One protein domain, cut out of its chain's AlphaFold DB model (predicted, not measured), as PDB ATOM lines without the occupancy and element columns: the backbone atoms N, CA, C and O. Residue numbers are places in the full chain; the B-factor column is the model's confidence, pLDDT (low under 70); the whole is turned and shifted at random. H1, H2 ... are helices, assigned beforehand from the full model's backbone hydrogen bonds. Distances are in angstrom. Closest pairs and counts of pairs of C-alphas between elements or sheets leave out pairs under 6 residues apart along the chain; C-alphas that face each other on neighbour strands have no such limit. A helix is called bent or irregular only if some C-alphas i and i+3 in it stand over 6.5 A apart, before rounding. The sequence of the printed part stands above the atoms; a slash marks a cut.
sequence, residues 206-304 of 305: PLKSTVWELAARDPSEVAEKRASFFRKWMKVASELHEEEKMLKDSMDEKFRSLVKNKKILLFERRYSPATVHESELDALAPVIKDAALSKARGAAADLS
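AT A GLANCE: This is residues 206 to 304 of the 305 residues of the protein "Hypothetical protein" of Symbiodinium sp. KB8 (UniProt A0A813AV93). This is a loose, open string of helices: H2 and H3 follow each other as a long, bent side, H4 turns back from the end of H3, and H5 leads across to the long helix H6; residues 285 to 304, of which 285 to 302 belong to H6, stick out free. H1 folds back from the start of H2 toward the first part of H6, and few helices meet in between. The printed part has 99 residues with six named helices, H1 to H6 in that order along the chain, and no named strand; the class is all helix. The whole is loose, with a radius of gyration of the C-alphas of 17.8 A, and only just elongated, spanning 51 by 34 by 24 A.

HOW THE PARTS SIT: Start at H1, residues 206 to 216, and go on to H2, residues 219 to 239. The two are close but not clearly touching, at a steep tilt of 51 degrees, opposite ways; their closest C-alphas, those of Leu 214 and Val 222, are 6.9 A apart. H3, residues 241 to 250, meets H2 only through their link. Next look at H4, residues 253 to 259, which forms a helical hairpin with H3. They only just touch, with 3 pairs of C-alphas within 8 A, the closest being Lys 248 and Arg 256 at 5.8 A. They run opposite ways at a tilt of 36 degrees, only just steep. H5, residues 264 to 271, is apart from H4 but only just touches H3, also with 3 pairs of C-alphas within 8 A. The closest C-alphas there are those of Glu 244 and Leu 265, 6.2 A apart, and the tilt is steep at 60 degrees. H5 is also close but not clearly touching to H2, where the C-alphas of Ala 237 and Leu 266 come closest at 6.0 A. Last comes H6, residues 278 to 302, which touches no helix. It is close but not clearly touching to H5, with C-alphas 271 and 281 closest at 7.7 A, and to H1, with C-alphas 206 and 283 closest at 7.6 A. H6 is apart from H2, H3 and H4. In H1, H2, H3 and H5 every O i to N i+4 pair is within hydrogen-bond range; in H4 it is 2 of 3 and in H6 18 of 21.

IN THESE COORDINATES: Find C-alpha 206 at (111.000, 155.690, 154.946); from there H1 runs to Ala 216. H2 begins at C-alpha 219, at (126.452, 167.462, 149.940), and runs 30.5 A to Glu 239. H3, from His 241 to Ser 250, is 14.5 A long. H4, from Glu 253 to Val 259, and H5, from Ile 264 to Tyr 271, are short. H6 covers 36.0 A from Glu 278 to C-alpha 302 at (122.245, 120.850, 153.010). Look near residue 285 for its kink of 36 degrees; H6 is only just irregular, with C-alphas 283 and 286 standing 7.0 A apart.

THE WHOLE: The two C-alphas farthest apart are those of Asp 218 and Ser 304, at 54.2 A. The printed part has no cut. The links from H1 to H2, H2 to H3, H3 to H4 and H4 to H5 are tight, and the link from H5 to H6 is short but not tight. Besides residues 285 to 304, residues 215 to 221 and 223 to 232 stand free. In the B-factor column you will find a mean pLDDT of the printed part of 73.4; residue 206 and residues 273 to 304 are under 70, and the mean of H6 is 42.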
ATOM      1  N   PRO A 206     109.747 155.249 154.326       68.75
ATOM      2  CA  PRO A 206     111.000 155.690 154.946       68.75
ATOM      3  C   PRO A 206     112.169 155.850 153.964       68.75
ATOM      4  O   PRO A 206     113.039 156.700 154.152       68.75
ATOM      5  N   LEU A 207     112.223 155.037 152.904       70.75
ATOM      6  CA  LEU A 207     113.254 155.174 151.876       70.75
ATOM      7  C   LEU A 207     112.945 156.343 150.942       70.75
ATOM      8  O   LEU A 207     113.868 157.073 150.587       70.75
ATOM      9  N   LYS A 208     111.670 156.562 150.590       75.38
ATOM     10  CA  LYS A 208     111.255 157.735 149.806       75.38
ATOM     11  C   LYS A 208     111.636 159.022 150.527       75.38
ATOM     12  O   LYS A 208     112.340 159.846 149.947       75.38
ATOM     13  N   SER A 209     111.250 159.167 151.794       78.50
ATOM     14  CA  SER A 209     111.579 160.349 152.597       78.50
ATOM     15  C   SER A 209     113.089 160.554 152.712       78.50
ATOM     16  O   SER A 209     113.572 161.664 152.511       78.50
ATOM     17  N   THR A 210     113.855 159.478 152.918       81.44
ATOM     18  CA  THR A 210     115.321 159.548 152.966       81.44
ATOM     19  C   THR A 210     115.913 160.030 151.642       81.44
ATOM     20  O   THR A 210     116.813 160.867 151.649       81.44
ATOM     21  N   VAL A 211     115.428 159.530 150.501       84.31
ATOM     22  CA  VAL A 211     115.893 159.971 149.175       84.31
ATOM     23  C   VAL A 211     115.591 161.452 148.967       84.31
ATOM     24  O   VAL A 211     116.489 162.194 148.570       84.31
ATOM     25  N   TRP A 212     114.376 161.899 149.291       85.75
ATOM     26  CA  TRP A 212     113.993 163.307 149.188       85.75
ATOM     27  C   TRP A 212     114.824 164.204 150.106       85.75
ATOM     28  O   TRP A 212     115.338 165.227 149.660       85.75
ATOM     29  N   GLU A 213     115.031 163.805 151.361       84.44
ATOM     30  CA  GLU A 213     115.883 164.538 152.299       84.44
ATOM     31  C   GLU A 213     117.333 164.633 151.826       84.44
ATOM     32  O   GLU A 213     117.975 165.662 152.025       84.44
ATOM     33  N   LEU A 214     117.872 163.562 151.240       87.31
ATOM     34  CA  LEU A 214     119.235 163.557 150.715       87.31
ATOM     35  C   LEU A 214     119.360 164.415 149.455       87.31
ATOM     36  O   LEU A 214     120.385 165.064 149.284       87.31
ATOM     37  N   ALA A 215     118.337 164.423 148.597       88.69
ATOM     38  CA  ALA A 215     118.309 165.236 147.384       88.69
ATOM     39  C   ALA A 215     118.128 166.735 147.677       88.69
ATOM     40  O   ALA A 215     118.631 167.565 146.927       88.69
ATOM     41  N   ALA A 216     117.424 167.084 148.759       90.25
ATOM     42  CA  ALA A 216     117.143 168.468 149.138       90.25
ATOM     43  C   ALA A 216     118.265 169.153 149.945       90.25
ATOM     44  O   ALA A 216     118.219 170.368 150.128       90.25
ATOM     45  N   ARG A 217     119.245 168.401 150.464       90.38
ATOM     46  CA  ARG A 217     120.340 168.924 151.304       90.38
ATOM     47  C   ARG A 217     121.617 169.153 150.505       90.38
ATOM     48  O   ARG A 217     121.879 168.470 149.516       90.38
ATOM     49  N   ASP A 218     122.461 170.054 151.001       93.50
ATOM     50  CA  ASP A 218     123.798 170.244 150.447       93.50
ATOM     51  C   ASP A 218     124.687 169.005 150.709       93.50
ATOM     52  O   ASP A 218     124.623 168.406 151.795       93.50
ATOM     53  N   PRO A 219     125.552 168.599 149.758       91.69
ATOM     54  CA  PRO A 219     126.452 167.462 149.940       91.69
ATOM     55  C   PRO A 219     127.329 167.535 151.200       91.69
ATOM     56  O   PRO A 219     127.641 166.490 151.780       91.69
ATOM     57  N   SER A 220     127.717 168.737 151.643       91.88
ATOM     58  CA  SER A 220     128.534 168.929 152.848       91.88
ATOM     59  C   SER A 220     127.776 168.561 154.128       91.88
ATOM     60  O   SER A 220     128.298 167.819 154.964       91.88
ATOM     61  N   GLU A 221     126.508 168.961 154.240       89.88
ATOM     62  CA  GLU A 221     125.642 168.619 155.371       89.88
ATOM     63  C   GLU A 221     125.372 167.112 155.436       89.88
ATOM     64  O   GLU A 221     125.381 166.495 156.508       89.88
ATOM     65  N   VAL A 222     125.166 166.481 154.275       89.69
ATOM     66  CA  VAL A 222     125.003 165.025 154.180       89.69
ATOM     67  C   VAL A 222     126.278 164.312 154.639       89.69
ATOM     68  O   VAL A 222     126.199 163.330 155.388       89.69
ATOM     69  N   ALA A 223     127.451 164.795 154.225       90.81
ATOM     70  CA  ALA A 223     128.736 164.248 154.647       90.81
ATOM     71  C   ALA A 223     128.948 164.399 156.160       90.81
ATOM     72  O   ALA A 223     129.352 163.437 156.818       90.81
ATOM     73  N   GLU A 224     128.603 165.550 156.738       92.25
ATOM     74  CA  GLU A 224     128.704 165.785 158.176       92.25
ATOM     75  C   GLU A 224     127.762 164.877 158.978       92.25
ATOM     76  O   GLU A 224     128.193 164.246 159.952       92.25
ATOM     77  N   LYS A 225     126.502 164.726 158.542       86.50
ATOM     78  CA  LYS A 225     125.520 163.816 159.159       86.50
ATOM     79  C   LYS A 225     125.995 162.360 159.112       86.50
ATOM     80  O   LYS A 225     125.878 161.633 160.098       86.50
ATOM     81  N   ARG A 226     126.592 161.926 157.996       88.38
ATOM     82  CA  ARG A 226     127.205 160.589 157.878       88.38
ATOM     83  C   ARG A 226     128.414 160.448 158.804       88.38
ATOM     84  O   ARG A 226     128.533 159.449 159.510       88.38
ATOM     85  N   ALA A 227     129.289 161.447 158.850       91.50
ATOM     86  CA  ALA A 227     130.482 161.425 159.688       91.50
ATOM     87  C   ALA A 227     130.143 161.424 161.186       91.50
ATOM     88  O   ALA A 227     130.797 160.729 161.961       91.50
ATOM     89  N   SER A 228     129.136 162.182 161.627       87.88
ATOM     90  CA  SER A 228     128.674 162.173 163.022       87.88
ATOM     91  C   SER A 228     128.041 160.829 163.395       87.88
ATOM     92  O   SER A 228     128.357 160.281 164.454       87.88
ATOM     93  N   PHE A 229     127.248 160.241 162.493       86.88
ATOM     94  CA  PHE A 229     126.706 158.893 162.651       86.88
ATOM     95  C   PHE A 229     127.817 157.848 162.824       86.88
ATOM     96  O   PHE A 229     127.810 157.095 163.801       86.88
ATOM     97  N   PHE A 230     128.811 157.825 161.928       89.12
ATOM     98  CA  PHE A 230     129.933 156.893 162.043       89.12
ATOM     99  C   PHE A 230     130.764 157.152 163.298       89.12
ATOM    100  O   PHE A 230     131.110 156.195 163.983       89.12
ATOM    101  N   ARG A 231     131.035 158.411 163.665       91.62
ATOM    102  CA  ARG A 231     131.748 158.750 164.910       91.62
ATOM    103  C   ARG A 231     131.050 158.181 166.144       91.62
ATOM    104  O   ARG A 231     131.707 157.538 166.962       91.62
ATOM    105  N   LYS A 232     129.726 158.350 166.248       90.31
ATOM    106  CA  LYS A 232     128.923 157.785 167.343       90.31
ATOM    107  C   LYS A 232     129.094 156.267 167.427       90.31
ATOM    108  O   LYS A 232     129.428 155.748 168.487       90.31
ATOM    109  N   TRP A 233     128.897 155.553 166.320       88.94
ATOM    110  CA  TRP A 233     128.945 154.088 166.329       88.94
ATOM    111  C   TRP A 233     130.361 153.515 166.406       88.94
ATOM    112  O   TRP A 233     130.533 152.433 166.956       88.94
ATOM    113  N   MET A 234     131.384 154.233 165.936       91.44
ATOM    114  CA  MET A 234     132.785 153.872 166.173       91.44
ATOM    115  C   MET A 234     133.122 153.926 167.664       91.44
ATOM    116  O   MET A 234     133.762 153.005 168.162       91.44
ATOM    117  N   LYS A 235     132.630 154.946 168.383       92.00
ATOM    118  CA  LYS A 235     132.789 155.046 169.838       92.00
ATOM    119  C   LYS A 235     132.114 153.872 170.558       92.00
ATOM    120  O   LYS A 235     132.777 153.155 171.301       92.00
ATOM    121  N   VAL A 236     130.844 153.600 170.253       89.88
ATOM    122  CA  VAL A 236     130.116 152.451 170.831       89.88
ATOM    123  C   VAL A 236     130.820 151.126 170.509       89.88
ATOM    124  O   VAL A 236     130.921 150.246 171.356       89.88
ATOM    125  N   ALA A 237     131.369 150.982 169.302       91.19
ATOM    126  CA  ALA A 237     132.114 149.786 168.922       91.19
ATOM    127  C   ALA A 237     133.420 149.604 169.709       91.19
ATOM    128  O   ALA A 237     133.836 148.464 169.899       91.19
ATOM    129  N   SER A 238     134.080 150.693 170.121       92.06
ATOM    130  CA  SER A 238     135.257 150.614 170.995       92.06
ATOM    131  C   SER A 238     134.888 150.258 172.433       92.06
ATOM    132  O   SER A 238     135.579 149.451 173.042       92.06
ATOM    133  N   GLU A 239     133.773 150.786 172.943       92.88
ATOM    134  CA  GLU A 239     133.278 150.488 174.294       92.88
ATOM    135  C   GLU A 239     132.883 149.007 174.434       92.88
ATOM    136  O   GLU A 239     133.199 148.378 175.436       92.88
ATOM    137  N   LEU A 240     132.270 148.424 173.396       92.19
ATOM    138  CA  LEU A 240     131.848 147.016 173.371       92.19
ATOM    139  C   LEU A 240     132.974 146.028 173.007       92.19
ATOM    140  O   LEU A 240     132.710 144.835 172.868       92.19
ATOM    141  N   HIS A 241     134.212 146.487 172.792       90.56
ATOM    142  CA  HIS A 241     135.281 145.631 172.262       90.56
ATOM    143  C   HIS A 241     135.625 144.455 173.185       90.56
ATOM    144  O   HIS A 241     135.740 143.322 172.714       90.56
ATOM    145  N   GLU A 242     135.755 144.714 174.489       91.94
ATOM    146  CA  GLU A 242     136.086 143.680 175.477       91.94
ATOM    147  C   GLU A 242     134.931 142.690 175.671       91.94
ATOM    148  O   GLU A 242     135.147 141.479 175.685       91.94
ATOM    149  N   GLU A 243     133.687 143.175 175.722       90.25
ATOM    150  CA  GLU A 243     132.496 142.320 175.813       90.25
ATOM    151  C   GLU A 243     132.349 141.421 174.573       90.25
ATOM    152  O   GLU A 243     132.044 140.234 174.684       90.25
ATOM    153  N   GLU A 244     132.634 141.954 173.380       91.19
ATOM    154  CA  GLU A 244     132.611 141.198 172.123       91.19
ATOM    155  C   GLU A 244     133.687 140.104 172.113       91.19
ATOM    156  O   GLU A 244     133.462 139.010 171.589       91.19
ATOM    157  N   LYS A 245     134.857 140.387 172.695       90.75
ATOM    158  CA  LYS A 245     135.938 139.414 172.850       90.75
ATOM    159  C   LYS A 245     135.527 138.293 173.802       90.75
ATOM    160  O   LYS A 245     135.613 137.133 173.414       90.75
ATOM    161  N   MET A 246     134.982 138.623 174.974       91.56
ATOM    162  CA  MET A 246     134.463 137.631 175.925       91.56
ATOM    163  C   MET A 246     133.365 136.756 175.307       91.56
ATOM    164  O   MET A 246     133.376 135.533 175.465       91.56
ATOM    165  N   LEU A 247     132.446 137.362 174.550       90.69
ATOM    166  CA  LEU A 247     131.398 136.633 173.842       90.69
ATOM    167  C   LEU A 247     132.003 135.644 172.836       90.69
ATOM    168  O   LEU A 247     131.626 134.474 172.820       90.69
ATOM    169  N   LYS A 248     132.979 136.072 172.032       89.00
ATOM    170  CA  LYS A 248     133.646 135.201 171.052       89.00
ATOM    171  C   LYS A 248     134.494 134.114 171.706       89.00
ATOM    172  O   LYS A 248     134.534 133.000 171.187       89.00
ATOM    173  N   ASP A 249     135.126 134.401 172.835       90.25
ATOM    174  CA  ASP A 249     135.928 133.436 173.592       90.25
ATOM    175  C   ASP A 249     135.052 132.360 174.254       90.25
ATOM    176  O   ASP A 249     135.491 131.224 174.419       90.25
ATOM    177  N   SER A 250     133.782 132.659 174.543       91.75
ATOM    178  CA  SER A 250     132.822 131.650 175.014       91.75
ATOM    179  C   SER A 250     132.242 130.760 173.901       91.75
ATOM    180  O   SER A 250     131.679 129.706 174.193       91.75
ATOM    181  N   MET A 251     132.384 131.143 172.625       90.06
ATOM    182  CA  MET A 251     131.906 130.354 171.482       90.06
ATOM    183  C   MET A 251     132.858 129.208 171.126       90.06
ATOM    184  O   MET A 251     134.075 129.339 171.242       90.06
ATOM    185  N   ASP A 252     132.297 128.115 170.603       92.56
ATOM    186  CA  ASP A 252     133.067 127.012 170.019       92.56
ATOM    187  C   ASP A 252     133.943 127.486 168.842       92.56
ATOM    188  O   ASP A 252     133.576 128.399 168.092       92.56
ATOM    189  N   GLU A 253     135.096 126.839 168.656       89.94
ATOM    190  CA  GLU A 253     136.146 127.270 167.725       89.94
ATOM    191  C   GLU A 253     135.636 127.396 166.280       89.94
ATOM    192  O   GLU A 253     135.946 128.363 165.573       89.94
ATOM    193  N   LYS A 254     134.763 126.474 165.849       87.19
ATOM    194  CA  LYS A 254     134.167 126.527 164.508       87.19
ATOM    195  C   LYS A 254     133.313 127.782 164.324       87.19
ATOM    196  O   LYS A 254     133.446 128.464 163.307       87.19
ATOM    197  N   PHE A 255     132.486 128.137 165.305       86.12
ATOM    198  CA  PHE A 255     131.638 129.332 165.238       86.12
ATOM    199  C   PHE A 255     132.451 130.619 165.351       86.12
ATOM    200  O   PHE A 255     132.227 131.544 164.568       86.12
ATOM    201  N   ARG A 256     133.438 130.655 166.253       88.88
ATOM    202  CA  ARG A 256     134.363 131.783 166.427       88.88
ATOM    203  C   ARG A 256     135.059 132.150 165.117       88.88
ATOM    204  O   ARG A 256     135.128 133.332 164.773       88.88
ATOM    205  N   SER A 257     135.496 131.152 164.345       88.94
ATOM    206  CA  SER A 257     136.122 131.366 163.034       88.94
ATOM    207  C   SER A 257     135.186 132.067 162.029       88.94
ATOM    208  O   SER A 257     135.606 132.997 161.338       88.94
ATOM    209  N   LEU A 258     133.894 131.711 162.012       89.94
ATOM    210  CA  LEU A 258     132.880 132.285 161.115       89.94
ATOM    211  C   LEU A 258     132.487 133.724 161.486       89.94
ATOM    212  O   LEU A 258     132.033 134.492 160.627       89.94
ATOM    213  N   VAL A 259     132.612 134.094 162.763       89.00
ATOM    214  CA  VAL A 259     132.182 135.404 163.282       89.00
ATOM    215  C   VAL A 259     133.332 136.333 163.662       89.00
ATOM    216  O   VAL A 259     133.072 137.455 164.092       89.00
ATOM    217  N   LYS A 260     134.592 135.930 163.450       84.69
ATOM    218  CA  LYS A 260     135.796 136.694 163.823       84.69
ATOM    219  C   LYS A 260     135.700 138.186 163.473       84.69
ATOM    220  O   LYS A 260     135.918 139.032 164.339       84.69
ATOM    221  N   ASN A 261     135.270 138.496 162.247       86.69
ATOM    222  CA  ASN A 261     135.183 139.866 161.719       86.69
ATOM    223  C   ASN A 261     133.819 140.556 161.939       86.69
ATOM    224  O   ASN A 261     133.645 141.707 161.546       86.69
ATOM    225  N   LYS A 262     132.833 139.875 162.537       87.56
ATOM    226  CA  LYS A 262     131.496 140.430 162.805       87.56
ATOM    227  C   LYS A 262     131.484 141.093 164.187       87.56
ATOM    228  O   LYS A 262     132.169 140.612 165.080       87.56
ATOM    229  N   LYS A 263     130.749 142.196 164.361       88.38
ATOM    230  CA  LYS A 263     130.615 142.923 165.645       88.38
ATOM    231  C   LYS A 263     129.230 142.687 166.255       88.38
ATOM    232  O   LYS A 263     128.365 143.551 166.154       88.38
ATOM    233  N   ILE A 264     128.992 141.488 166.772       89.81
ATOM    234  CA  ILE A 264     127.673 140.955 167.138       89.81
ATOM    235  C   ILE A 264     126.945 141.872 168.130       89.81
ATOM    236  O   ILE A 264     125.813 142.267 167.855       89.81
ATOM    237  N   LEU A 265     127.612 142.292 169.206       87.69
ATOM    238  CA  LEU A 265     127.029 143.149 170.244       87.69
ATOM    239  C   LEU A 265     126.740 144.564 169.736       87.69
ATOM    240  O   LEU A 265     125.778 145.202 170.159       87.69
ATOM    241  N   LEU A 266     127.534 145.064 168.783       89.00
ATOM    242  CA  LEU A 266     127.263 146.350 168.133       89.00
ATOM    243  C   LEU A 266     125.990 146.282 167.283       89.00
ATOM    244  O   LEU A 266     125.191 147.219 167.301       89.00
ATOM    245  N   PHE A 267     125.806 145.186 166.538       86.69
ATOM    246  CA  PHE A 267     124.572 144.939 165.790       86.69
ATOM    247  C   PHE A 267     123.392 144.831 166.759       86.69
ATOM    248  O   PHE A 267     122.418 145.559 166.602       86.69
ATOM    249  N   GLU A 268     123.503 144.015 167.802       85.81
ATOM    250  CA  GLU A 268     122.456 143.872 168.815       85.81
ATOM    251  C   GLU A 268     122.077 145.218 169.445       85.81
ATOM    252  O   GLU A 268     120.906 145.593 169.448       85.81
ATOM    253  N   ARG A 269     123.059 146.017 169.879       85.31
ATOM    254  CA  ARG A 269     122.803 147.347 170.448       85.31
ATOM    255  C   ARG A 269     122.152 148.300 169.449       85.31
ATOM    256  O   ARG A 269     121.374 149.162 169.855       85.31
ATOM    257  N   ARG A 270     122.478 148.190 168.160       81.62
ATOM    258  CA  ARG A 270     121.894 149.030 167.109       81.62
ATOM    259  C   ARG A 270     120.451 148.658 166.790       81.62
ATOM    260  O   ARG A 270     119.694 149.562 166.469       81.62
ATOM    261  N   TYR A 271     120.102 147.378 166.862       74.69
ATOM    262  CA  TYR A 271     118.777 146.868 166.496       74.69
ATOM    263  C   TYR A 271     117.901 146.515 167.706       74.69
ATOM    264  O   TYR A 271     116.817 145.962 167.544       74.69
ATOM    265  N   SER A 272     118.359 146.830 168.918       73.88
ATOM    266  CA  SER A 272     117.576 146.667 170.137       73.88
ATOM    267  C   SER A 272     116.352 147.598 170.114       73.88
ATOM    268  O   SER A 272     116.482 148.766 169.740       73.88
ATOM    269  N   PRO A 273     115.170 147.143 170.563       54.53
ATOM    270  CA  PRO A 273     113.960 147.970 170.605       54.53
ATOM    271  C   PRO A 273     114.101 149.230 171.480       54.53
ATOM    272  O   PRO A 273     113.326 150.165 171.333       54.53
ATOM    273  N   ALA A 274     115.109 149.298 172.357       53.47
ATOM    274  CA  ALA A 274     115.401 150.481 173.169       53.47
ATOM    275  C   ALA A 274     116.134 151.610 172.409       53.47
ATOM    276  O   ALA A 274     116.234 152.726 172.919       53.47
ATOM    277  N   THR A 275     116.699 151.338 171.228       53.84
ATOM    278  CA  THR A 275     117.532 152.283 170.456       53.84
ATOM    279  C   THR A 275     116.997 152.586 169.060       53.84
ATOM    280  O   THR A 275     117.484 153.527 168.427       53.84
ATOM    281  N   VAL A 276     116.011 151.828 168.584       50.12
ATOM    282  CA  VAL A 276     115.397 152.009 167.270       50.12
ATOM    283  C   VAL A 276     114.017 152.640 167.441       50.12
ATOM    284  O   VAL A 276     113.196 152.130 168.198       50.12
ATOM    285  N   HIS A 277     113.753 153.747 166.740       52.41
ATOM    286  CA  HIS A 277     112.386 154.252 166.603       52.41
ATOM    287  C   HIS A 277     111.537 153.174 165.918       52.41
ATOM    288  O   HIS A 277     111.946 152.636 164.892       52.41
ATOM    289  N   GLU A 278     110.363 152.879 166.475       43.44
ATOM    290  CA  GLU A 278     109.425 151.820 166.054       43.44
ATOM    291  C   GLU A 278     109.214 151.768 164.520       43.44
ATOM    292  O   GLU A 278     109.209 150.697 163.917       43.44
ATOM    293  N   SER A 279     109.248 152.930 163.853       46.97
ATOM    294  CA  SER A 279     109.158 153.092 162.394       46.97
ATOM    295  C   SER A 279     110.290 152.461 161.561       46.97
ATOM    296  O   SER A 279     110.068 152.093 160.410       46.97
ATOM    297  N   GLU A 280     111.517 152.356 162.085       47.69
ATOM    298  CA  GLU A 280     112.654 151.735 161.376       47.69
ATOM    299  C   GLU A 280     112.679 150.206 161.556       47.69
ATOM    300  O   GLU A 280     113.103 149.480 160.653       47.69
ATOM    301  N   LEU A 281     112.195 149.711 162.702       49.38
ATOM    302  CA  LEU A 281     112.033 148.279 162.972       49.38
ATOM    303  C   LEU A 281     110.920 147.679 162.110       49.38
ATOM    304  O   LEU A 281     111.135 146.620 161.524       49.38
ATOM    305  N   ASP A 282     109.792 148.374 161.952       47.19
ATOM    306  CA  ASP A 282     108.674 147.911 161.121       47.19
ATOM    307  C   ASP A 282     109.038 147.817 159.633       47.19
ATOM    308  O   ASP A 282     108.636 146.875 158.945       47.19
ATOM    309  N   ALA A 283     109.877 148.732 159.136       49.94
ATOM    310  CA  ALA A 283     110.362 148.703 157.756       49.94
ATOM    311  C   ALA A 283     111.355 147.552 157.487       49.94
ATOM    312  O   ALA A 283     111.430 147.041 156.367       49.94
ATOM    313  N   LEU A 284     112.117 147.130 158.502       44.03
ATOM    314  CA  LEU A 284     113.134 146.076 158.393       44.03
ATOM    315  C   LEU A 284     112.632 144.690 158.826       44.03
ATOM    316  O   LEU A 284     113.178 143.679 158.381       44.03
ATOM    317  N   ALA A 285     111.579 144.616 159.641       45.56
ATOM    318  CA  ALA A 285     110.956 143.382 160.110       45.56
ATOM    319  C   ALA A 285     110.620 142.368 158.993       45.56
ATOM    320  O   ALA A 285     110.933 141.185 159.176       45.56
ATOM    321  N   PRO A 286     110.045 142.757 157.834       44.22
ATOM    322  CA  PRO A 286     109.778 141.803 156.757       44.22
ATOM    323  C   PRO A 286     111.070 141.273 156.114       44.22
ATOM    324  O   PRO A 286     111.175 140.078 155.848       44.22
ATOM    325  N   VAL A 287     112.090 142.122 155.951       44.44
ATOM    326  CA  VAL A 287     113.390 141.742 155.365       44.44
ATOM    327  C   VAL A 287     114.160 140.797 156.291       44.44
ATOM    328  O   VAL A 287     114.769 139.830 155.835       44.44
ATOM    329  N   ILE A 288     114.106 141.036 157.604       43.81
ATOM    330  CA  ILE A 288     114.747 140.183 158.615       43.81
ATOM    331  C   ILE A 288     114.040 138.822 158.700       43.81
ATOM    332  O   ILE A 288     114.718 137.793 158.759       43.81
ATOM    333  N   LYS A 289     112.698 138.789 158.640       41.72
ATOM    334  CA  LYS A 289     111.921 137.538 158.596       41.72
ATOM    335  C   LYS A 289     112.222 136.719 157.337       41.72
ATOM    336  O   LYS A 289     112.463 135.519 157.458       41.72
ATOM    337  N   ASP A 290     112.297 137.347 156.165       38.44
ATOM    338  CA  ASP A 290     112.625 136.657 154.909       38.44
ATOM    339  C   ASP A 290     114.086 136.182 154.860       38.44
ATOM    340  O   ASP A 290     114.369 135.070 154.402       38.44
ATOM    341  N   ALA A 291     115.030 136.959 155.397       36.72
ATOM    342  CA  ALA A 291     116.425 136.541 155.510       36.72
ATOM    343  C   ALA A 291     116.589 135.338 156.459       36.72
ATOM    344  O   ALA A 291     117.351 134.416 156.157       36.72
ATOM    345  N   ALA A 292     115.847 135.315 157.572       34.72
ATOM    346  CA  ALA A 292     115.816 134.186 158.502       34.72
ATOM    347  C   ALA A 292     115.166 132.937 157.874       34.72
ATOM    348  O   ALA A 292     115.713 131.839 157.986       34.72
ATOM    349  N   LEU A 293     114.058 133.104 157.141       35.09
ATOM    350  CA  LEU A 293     113.365 132.022 156.428       35.09
ATOM    351  C   LEU A 293     114.182 131.455 155.258       35.09
ATOM    352  O   LEU A 293     114.191 130.240 155.052       35.09
ATOM    353  N   SER A 294     114.906 132.292 154.506       36.56
ATOM    354  CA  SER A 294     115.764 131.821 153.406       36.56
ATOM    355  C   SER A 294     116.981 131.043 153.914       36.56
ATOM    356  O   SER A 294     117.324 130.009 153.342       36.56
ATOM    357  N   LYS A 295     117.577 131.457 155.043       41.75
ATOM    358  CA  LYS A 295     118.652 130.702 155.705       41.75
ATOM    359  C   LYS A 295     118.166 129.389 156.309       41.75
ATOM    360  O   LYS A 295     118.875 128.394 156.200       41.75
ATOM    361  N   ALA A 296     116.961 129.357 156.881       37.31
ATOM    362  CA  ALA A 296     116.355 128.115 157.365       37.31
ATOM    363  C   ALA A 296     116.089 127.121 156.218       37.31
ATOM    364  O   ALA A 296     116.329 125.925 156.367       37.31
ATOM    365  N   ARG A 297     115.664 127.614 155.044       40.88
ATOM    366  CA  ARG A 297     115.488 126.799 153.829       40.88
ATOM    367  C   ARG A 297     116.809 126.290 153.246       40.88
ATOM    368  O   ARG A 297     116.862 125.142 152.821       40.88
ATOM    369  N   GLY A 298     117.862 127.109 153.251       36.62
ATOM    370  CA  GLY A 298     119.201 126.696 152.812       36.62
ATOM    371  C   GLY A 298     119.815 125.626 153.719       36.62
ATOM    372  O   GLY A 298     120.309 124.617 153.229       36.62
ATOM    373  N   ALA A 299     119.692 125.786 155.040       38.59
ATOM    374  CA  ALA A 299     120.189 124.804 156.006       38.59
ATOM    375  C   ALA A 299     119.438 123.459 155.940       38.59
ATOM    376  O   ALA A 299     120.042 122.409 156.130       38.59
ATOM    377  N   ALA A 300     118.135 123.472 155.633       36.81
ATOM    378  CA  ALA A 300     117.353 122.249 155.444       36.81
ATOM    379  C   ALA A 300     117.714 121.493 154.147       36.81
ATOM    380  O   ALA A 300     117.580 120.273 154.106       36.81
ATOM    381  N   ALA A 301     118.186 122.191 153.108       40.91
ATOM    382  CA  ALA A 301     118.621 121.568 151.858       40.91
ATOM    383  C   ALA A 301     119.985 120.864 152.001       40.91
ATOM    384  O   ALA A 301     120.153 119.759 151.487       40.91
ATOM    385  N   ASP A 302     120.917 121.441 152.764       39.31
ATOM    386  CA  ASP A 302     122.245 120.850 153.010       39.31
ATOM    387  C   ASP A 302     122.223 119.646 153.970       39.31
ATOM    388  O   ASP A 302     123.156 118.853 153.980       39.31
ATOM    389  N   LEU A 303     121.144 119.455 154.737       40.09
ATOM    390  CA  LEU A 303     120.924 118.263 155.574       40.09
ATOM    391  C   LEU A 303     120.290 117.084 154.809       40.09
ATOM    392  O   LEU A 303     120.038 116.037 155.400       40.09
ATOM    393  N   SER A 304     120.016 117.252 153.510       39.47
ATOM    394  CA  SER A 304     119.396 116.237 152.642       39.47
ATOM    395  C   SER A 304     120.328 115.682 151.554       39.47
ATOM    396  O   SER A 304     119.859 115.044 150.609       39.47
TER     397      SER A 304